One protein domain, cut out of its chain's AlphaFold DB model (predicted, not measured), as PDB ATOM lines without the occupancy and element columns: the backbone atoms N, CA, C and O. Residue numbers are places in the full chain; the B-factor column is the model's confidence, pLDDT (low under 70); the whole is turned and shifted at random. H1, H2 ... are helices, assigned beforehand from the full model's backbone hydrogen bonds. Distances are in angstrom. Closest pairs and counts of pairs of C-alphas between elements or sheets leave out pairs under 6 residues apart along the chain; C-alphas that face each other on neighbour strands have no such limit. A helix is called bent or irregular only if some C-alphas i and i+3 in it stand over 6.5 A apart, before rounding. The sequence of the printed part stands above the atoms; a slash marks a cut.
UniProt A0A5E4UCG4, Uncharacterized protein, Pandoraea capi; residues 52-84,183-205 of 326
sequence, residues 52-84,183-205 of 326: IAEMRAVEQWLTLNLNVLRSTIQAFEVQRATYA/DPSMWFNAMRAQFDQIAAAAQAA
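AT A GLANCE: This is residues 52 to 84 and 183 to 205 of the 326 residues of an uncharacterized protein of Pandoraea capi (UniProt A0A5E4UCG4). Two long straight helices, H1 and H2, lie nearly in one flat layer and run opposite ways as a narrow, open V. They come near each other only where H2 begins, beside Thr 72 of H1; from there H1 runs on alone to residue 84, and towards residues 52 and 205 the two spread apart. The printed part has 56 residues with two named helices, H1 then H2, and no named strand; the class is all helix. The whole is only just extended, close to loose, with a radius of gyration of the C-alphas of 15.6 A and spans of 52 by 26 by 5 A.

HOW THE PARTS SIT: H1, residues 52 to 84, and H2, residues 184 to 205, are close but not clearly touching, with 1 pair of C-alphas within 8 A. Their closest C-alphas, those of Thr 72 and Pro 184, are 7.5 A apart. Their lines stand at a shallow tilt of 19 degrees, and they run opposite ways. Their centres are 18.5 A apart. Residues 52 to 67 and 76 to 84 of H1 stand free, and so do residues 189 to 205 of H2. In both H1 and H2 every O i to N i+4 pair is within hydrogen-bond range.

IN THESE COORDINATES: H1 begins at C-alpha 52, at (-88.853, 469.722, 15.257), and measures 47.5 A to C-alpha 84, at (-117.410, 490.545, 46.984). H2 measures 31.8 A from C-alpha 184 to C-alpha 205, at (-108.259, 461.521, 3.884). Neither helix is bent.

THE WHOLE: The two C-alphas farthest apart, those of Ala 84 and Ala 205, are 52.8 A apart. Residues 85 to 182 are not printed, and C-alphas 84 and 183 are 21.1 A apart across the cut. The mean pLDDT of the printed part is 83.7; residues 184, 202, 204 and 205 are under 70.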
ATOM      1  N   ILE A  52     -88.914 468.323  14.827       88.00
ATOM      2  CA  ILE A  52     -88.853 469.722  15.257       88.00
ATOM      3  C   ILE A  52     -90.182 470.408  14.938       88.00
ATOM      4  O   ILE A  52     -90.758 471.029  15.828       88.00
ATOM      5  N   ALA A  53     -90.704 470.268  13.718       88.88
ATOM      6  CA  ALA A  53     -91.997 470.838  13.343       88.88
ATOM      7  C   ALA A  53     -93.141 470.305  14.226       88.88
ATOM      8  O   ALA A  53     -93.961 471.086  14.709       88.88
ATOM      9  N   GLU A  54     -93.153 469.001  14.513       83.94
ATOM     10  CA  GLU A  54     -94.130 468.382  15.413       83.94
ATOM     11  C   GLU A  54     -94.009 468.918  16.848       83.94
ATOM     12  O   GLU A  54     -95.006 469.318  17.447       83.94
ATOM     13  N   MET A  55     -92.792 469.035  17.391       96.50
ATOM     14  CA  MET A  55     -92.574 469.620  18.719       96.50
ATOM     15  C   MET A  55     -92.966 471.095  18.795       96.50
ATOM     16  O   MET A  55     -93.501 471.523  19.816       96.50
ATOM     17  N   ARG A  56     -92.792 471.864  17.715       90.00
ATOM     18  CA  ARG A  56     -93.288 473.245  17.629       90.00
ATOM     19  C   ARG A  56     -94.807 473.312  17.603       90.00
ATOM     20  O   ARG A  56     -95.385 474.177  18.255       90.00
ATOM     21  N   ALA A  57     -95.459 472.403  16.884       88.31
ATOM     22  CA  ALA A  57     -96.913 472.317  16.885       88.31
ATOM     23  C   ALA A  57     -97.446 471.969  18.289       88.31
ATOM     24  O   ALA A  57     -98.392 472.601  18.761       88.31
ATOM     25  N   VAL A  58     -96.795 471.039  19.001       93.81
ATOM     26  CA  VAL A  58     -97.131 470.702  20.396       93.81
ATOM     27  C   VAL A  58     -96.886 471.890  21.335       93.81
ATOM     28  O   VAL A  58     -97.748 472.209  22.152       93.81
ATOM     29  N   GLU A  59     -95.764 472.596  21.194       90.94
ATOM     30  CA  GLU A  59     -95.448 473.816  21.953       90.94
ATOM     31  C   GLU A  59     -96.527 474.898  21.762       90.94
ATOM     32  O   GLU A  59     -97.020 475.493  22.727       90.94
ATOM     33  N   GLN A  60     -96.946 475.125  20.515       88.50
ATOM     34  CA  GLN A  60     -97.987 476.094  20.174       88.50
ATOM     35  C   GLN A  60     -99.356 475.681  20.730       88.50
ATOM     36  O   GLN A  60    -100.082 476.523  21.263       88.50
ATOM     37  N   TRP A  61     -99.696 474.390  20.688       88.44
ATOM     38  CA  TRP A  61    -100.938 473.871  21.265       88.44
ATOM     39  C   TRP A  61    -100.966 473.983  22.795       88.44
ATOM     40  O   TRP A  61    -101.973 474.390  23.378       88.44
ATOM     41  N   LEU A  62     -99.853 473.687  23.470       94.75
ATOM     42  CA  LEU A  62     -99.744 473.868  24.920       94.75
ATOM     43  C   LEU A  62     -99.845 475.342  25.311       94.75
ATOM     44  O   LEU A  62    -100.519 475.672  26.284       94.75
ATOM     45  N   THR A  63     -99.248 476.237  24.526       93.19
ATOM     46  CA  THR A  63     -99.367 477.685  24.738       93.19
ATOM     47  C   THR A  63    -100.817 478.153  24.605       93.19
ATOM     48  O   THR A  63    -101.291 478.935  25.432       93.19
ATOM     49  N   LEU A  64    -101.548 477.642  23.610       85.00
ATOM     50  CA  LEU A  64    -102.977 477.908  23.456       85.00
ATOM     51  C   LEU A  64    -103.765 477.440  24.692       85.00
ATOM     52  O   LEU A  64    -104.521 478.230  25.253       85.00
ATOM     53  N   ASN A  65    -103.541 476.211  25.170       87.94
ATOM     54  CA  ASN A  65    -104.191 475.703  26.387       87.94
ATOM     55  C   ASN A  65    -103.888 476.564  27.610       87.94
ATOM     56  O   ASN A  65    -104.786 476.889  28.385       87.94
ATOM     57  N   LEU A  66    -102.632 476.976  27.770       93.88
ATOM     58  CA  LEU A  66    -102.221 477.827  28.876       93.88
ATOM     59  C   LEU A  66    -102.950 479.181  28.823       93.88
ATOM     60  O   LEU A  66    -103.423 479.674  29.844       93.88
ATOM     61  N   ASN A  67    -103.104 479.765  27.635       88.69
ATOM     62  CA  ASN A  67    -103.844 481.014  27.464       88.69
ATOM     63  C   ASN A  67    -105.332 480.864  27.803       88.69
ATOM     64  O   ASN A  67    -105.895 481.761  28.428       88.69
ATOM     65  N   VAL A  68    -105.952 479.731  27.462       84.38
ATOM     66  CA  VAL A  68    -107.349 479.473  27.831       84.38
ATOM     67  C   VAL A  68    -107.510 479.233  29.336       84.38
ATOM     68  O   VAL A  68    -108.454 479.731  29.949       84.38
ATOM     69  N   LEU A  69    -106.570 478.534  29.975       91.12
ATOM     70  CA  LEU A  69    -106.575 478.394  31.432       91.12
ATOM     71  C   LEU A  69    -106.426 479.756  32.117       91.12
ATOM     72  O   LEU A  69    -107.160 480.051  33.054       91.12
ATOM     73  N   ARG A  70    -105.540 480.621  31.614       91.31
ATOM     74  CA  ARG A  70    -105.385 481.989  32.127       91.31
ATOM     75  C   ARG A  70    -106.662 482.811  31.980       91.31
ATOM     76  O   ARG A  70    -107.051 483.461  32.945       91.31
ATOM     77  N   SER A  71    -107.333 482.772  30.827       82.12
ATOM     78  CA  SER A  71    -108.596 483.503  30.647       82.12
ATOM     79  C   SER A  71    -109.721 482.938  31.521       82.12
ATOM     80  O   SER A  71    -110.531 483.700  32.040       82.12
ATOM     81  N   THR A  72    -109.731 481.624  31.759       87.75
ATOM     82  CA  THR A  72    -110.681 480.967  32.670       87.75
ATOM     83  C   THR A  72    -110.427 481.358  34.129       87.75
ATOM     84  O   THR A  72    -111.363 481.619  34.876       87.75
ATOM     85  N   ILE A  73    -109.164 481.462  34.548       89.00
ATOM     86  CA  ILE A  73    -108.812 481.946  35.891       89.00
ATOM     87  C   ILE A  73    -109.242 483.402  36.058       89.00
ATOM     88  O   ILE A  73    -109.944 483.718  37.015       89.00
ATOM     89  N   GLN A  74    -108.906 484.268  35.097       89.19
ATOM     90  CA  GLN A  74    -109.361 485.661  35.096       89.19
ATOM     91  C   GLN A  74    -110.886 485.746  35.159       89.19
ATOM     92  O   GLN A  74    -111.441 486.623  35.823       89.19
ATOM     93  N   ALA A  75    -111.571 484.806  34.508       83.75
ATOM     94  CA  ALA A  75    -113.010 484.743  34.562       83.75
ATOM     95  C   ALA A  75    -113.539 484.466  35.978       83.75
ATOM     96  O   ALA A  75    -114.413 485.179  36.479       83.75
ATOM     97  N   PHE A  76    -112.945 483.494  36.669       93.19
ATOM     98  CA  PHE A  76    -113.263 483.214  38.068       93.19
ATOM     99  C   PHE A  76    -112.880 484.363  39.013       93.19
ATOM    100  O   PHE A  76    -113.597 484.635  39.977       93.19
ATOM    101  N   GLU A  77    -111.797 485.087  38.741       92.56
ATOM    102  CA  GLU A  77    -111.394 486.253  39.535       92.56
ATOM    103  C   GLU A  77    -112.406 487.402  39.426       92.56
ATOM    104  O   GLU A  77    -112.776 488.000  40.440       92.56
ATOM    105  N   VAL A  78    -112.938 487.660  38.230       88.81
ATOM    106  CA  VAL A  78    -114.011 488.647  38.025       88.81
ATOM    107  C   VAL A  78    -115.302 488.212  38.722       88.81
ATOM    108  O   VAL A  78    -115.964 489.036  39.361       88.81
ATOM    109  N   GLN A  79    -115.644 486.920  38.677       85.38
ATOM    110  CA  GLN A  79    -116.785 486.383  39.428       85.38
ATOM    111  C   GLN A  79    -116.607 486.580  40.941       85.38
ATOM    112  O   GLN A  79    -117.537 487.014  41.623       85.38
ATOM    113  N   ARG A  80    -115.398 486.355  41.468       89.62
ATOM    114  CA  ARG A  80    -115.081 486.592  42.883       89.62
ATOM    115  C   ARG A  80    -115.200 488.068  43.263       89.62
ATOM    116  O   ARG A  80    -115.792 488.376  44.298       89.62
ATOM    117  N   ALA A  81    -114.682 488.981  42.442       85.25
ATOM    118  CA  ALA A  81    -114.806 490.423  42.671       85.25
ATOM    119  C   ALA A  81    -116.276 490.886  42.634       85.25
ATOM    120  O   ALA A  81    -116.709 491.710  43.446       85.25
ATOM    121  N   THR A  82    -117.071 490.292  41.743       84.94
ATOM    122  CA  THR A  82    -118.510 490.555  41.631       84.94
ATOM    123  C   THR A  82    -119.252 490.077  42.881       84.94
ATOM    124  O   THR A  82    -120.028 490.838  43.458       84.94
ATOM    125  N   TYR A  83    -118.953 488.869  43.376       87.75
ATOM    126  CA  TYR A  83    -119.527 488.359  44.624       87.75
ATOM    127  C   TYR A  83    -119.118 489.195  45.845       87.75
ATOM    128  O   TYR A  83    -119.951 489.481  46.702       87.75
ATOM    129  N   ALA A  84    -117.862 489.649  45.919       87.31
ATOM    130  CA  ALA A  84    -117.410 490.545  46.984       87.31
ATOM    131  C   ALA A  84    -118.180 491.880  46.977       87.31
ATOM    132  O   ALA A  84    -118.554 492.375  48.037       87.31
ATOM    133  N   ASP A 183    -120.622 480.104  29.036       71.00
ATOM    134  CA  ASP A 183    -120.404 478.806  29.668       71.00
ATOM    135  C   ASP A 183    -118.993 478.284  29.313       71.00
ATOM    136  O   ASP A 183    -118.696 478.059  28.132       71.00
ATOM    137  N   PRO A 184    -118.102 478.049  30.294       61.75
ATOM    138  CA  PRO A 184    -116.801 477.424  30.059       61.75
ATOM    139  C   PRO A 184    -116.915 476.049  29.379       61.75
ATOM    140  O   PRO A 184    -116.029 475.612  28.645       61.75
ATOM    141  N   SER A 185    -118.047 475.377  29.569       78.50
ATOM    142  CA  SER A 185    -118.361 474.108  28.928       78.50
ATOM    143  C   SER A 185    -118.558 474.277  27.420       78.50
ATOM    144  O   SER A 185    -118.233 473.366  26.663       78.50
ATOM    145  N   MET A 186    -119.038 475.429  26.939       79.00
ATOM    146  CA  MET A 186    -119.256 475.673  25.506       79.00
ATOM    147  C   MET A 186    -117.944 475.773  24.722       79.00
ATOM    148  O   MET A 186    -117.840 475.180  23.648       79.00
ATOM    149  N   TRP A 187    -116.917 476.457  25.240       77.81
ATOM    150  CA  TRP A 187    -115.627 476.533  24.534       77.81
ATOM    151  C   TRP A 187    -114.867 475.206  24.603       77.81
ATOM    152  O   TRP A 187    -114.232 474.815  23.625       77.81
ATOM    153  N   PHE A 188    -114.977 474.479  25.719       76.81
ATOM    154  CA  PHE A 188    -114.381 473.151  25.846       76.81
ATOM    155  C   PHE A 188    -115.046 472.151  24.890       76.81
ATOM    156  O   PHE A 188    -114.359 471.401  24.196       76.81
ATOM    157  N   ASN A 189    -116.376 472.189  24.772       87.19
ATOM    158  CA  ASN A 189    -117.105 471.395  23.783       87.19
ATOM    159  C   ASN A 189    -116.754 471.801  22.342       87.19
ATOM    160  O   ASN A 189    -116.586 470.927  21.495       87.19
ATOM    161  N   ALA A 190    -116.563 473.095  22.057       83.12
ATOM    162  CA  ALA A 190    -116.104 473.558  20.746       83.12
ATOM    163  C   ALA A 190    -114.680 473.068  20.415       83.12
ATOM    164  O   ALA A 190    -114.421 472.641  19.292       83.12
ATOM    165  N   MET A 191    -113.771 473.057  21.393       80.75
ATOM    166  CA  MET A 191    -112.412 472.533  21.230       80.75
ATOM    167  C   MET A 191    -112.405 471.016  21.002       80.75
ATOM    168  O   MET A 191    -111.697 470.527  20.122       80.75
ATOM    169  N   ARG A 192    -113.230 470.267  21.744       83.00
ATOM    170  CA  ARG A 192    -113.406 468.823  21.543       83.00
ATOM    171  C   ARG A 192    -113.943 468.516  20.144       83.00
ATOM    172  O   ARG A 192    -113.392 467.667  19.454       83.00
ATOM    173  N   ALA A 193    -114.933 469.285  19.692       88.69
ATOM    174  CA  ALA A 193    -115.478 469.171  18.346       88.69
ATOM    175  C   ALA A 193    -114.433 469.475  17.255       88.69
ATOM    176  O   ALA A 193    -114.423 468.803  16.226       88.69
ATOM    177  N   GLN A 194    -113.520 470.430  17.474       75.31
ATOM    178  CA  GLN A 194    -112.409 470.665  16.543       75.31
ATOM    179  C   GLN A 194    -111.436 469.482  16.487       75.31
ATOM    180  O   GLN A 194    -110.934 469.166  15.409       75.31
ATOM    181  N   PHE A 195    -111.202 468.794  17.607       79.44
ATOM    182  CA  PHE A 195    -110.365 467.595  17.625       79.44
ATOM    183  C   PHE A 195    -111.028 466.428  16.884       79.44
ATOM    184  O   PHE A 195    -110.397 465.797  16.039       79.44
ATOM    185  N   ASP A 196    -112.320 466.201  17.124       89.81
ATOM    186  CA  ASP A 196    -113.090 465.161  16.437       89.81
ATOM    187  C   ASP A 196    -113.196 465.429  14.925       89.81
ATOM    188  O   ASP A 196    -113.123 464.500  14.121       89.81
ATOM    189  N   GLN A 197    -113.290 466.695  14.503       78.62
ATOM    190  CA  GLN A 197    -113.274 467.069  13.085       78.62
ATOM    191  C   GLN A 197    -111.918 466.828  12.419       78.62
ATOM    192  O   GLN A 197    -111.881 466.358  11.282       78.62
ATOM    193  N   ILE A 198    -110.812 467.116  13.108       73.81
ATOM    194  CA  ILE A 198    -109.465 466.839  12.594       73.81
ATOM    195  C   ILE A 198    -109.223 465.326  12.538       73.81
ATOM    196  O   ILE A 198    -108.697 464.831  11.543       73.81
ATOM    197  N   ALA A 199    -109.672 464.575  13.546       72.81
ATOM    198  CA  ALA A 199    -109.591 463.117  13.562       72.81
ATOM    199  C   ALA A 199    -110.413 462.489  12.425       72.81
ATOM    200  O   ALA A 199    -109.900 461.653  11.683       72.81
ATOM    201  N   ALA A 200    -111.650 462.946  12.215       80.62
ATOM    202  CA  ALA A 200    -112.497 462.479  11.121       80.62
ATOM    203  C   ALA A 200    -111.930 462.859   9.741       80.62
ATOM    204  O   ALA A 200    -111.954 462.040   8.823       80.62
ATOM    205  N   ALA A 201    -111.375 464.067   9.588       71.44
ATOM    206  CA  ALA A 201    -110.710 464.491   8.356       71.44
ATOM    207  C   ALA A 201    -109.439 463.670   8.076       71.44
ATOM    208  O   ALA A 201    -109.205 463.277   6.935       71.44
ATOM    209  N   ALA A 202    -108.662 463.333   9.108       64.19
ATOM    210  CA  ALA A 202    -107.499 462.455   8.995       64.19
ATOM    211  C   ALA A 202    -107.881 461.013   8.629       64.19
ATOM    212  O   ALA A 202    -107.245 460.405   7.766       64.19
ATOM    213  N   GLN A 203    -108.955 460.483   9.217       75.50
ATOM    214  CA  GLN A 203    -109.472 459.149   8.900       75.50
ATOM    215  C   GLN A 203    -110.090 459.071   7.497       75.50
ATOM    216  O   GLN A 203    -109.943 458.053   6.826       75.50
ATOM    217  N   ALA A 204    -110.753 460.135   7.034       68.06
ATOM    218  CA  ALA A 204    -111.363 460.195   5.705       68.06
ATOM    219  C   ALA A 204    -110.346 460.468   4.587       68.06
ATOM    220  O   ALA A 204    -110.541 460.012   3.461       68.06
ATOM    221  N   ALA A 205    -109.272 461.205   4.880       55.19
ATOM    222  CA  ALA A 205    -108.259 461.521   3.884       55.19
ATOM    223  C   ALA A 205    -107.320 460.342   3.608       55.19
ATOM    224  O   ALA A 205    -106.806 460.256   2.501       55.19
TER     225      ALA A 205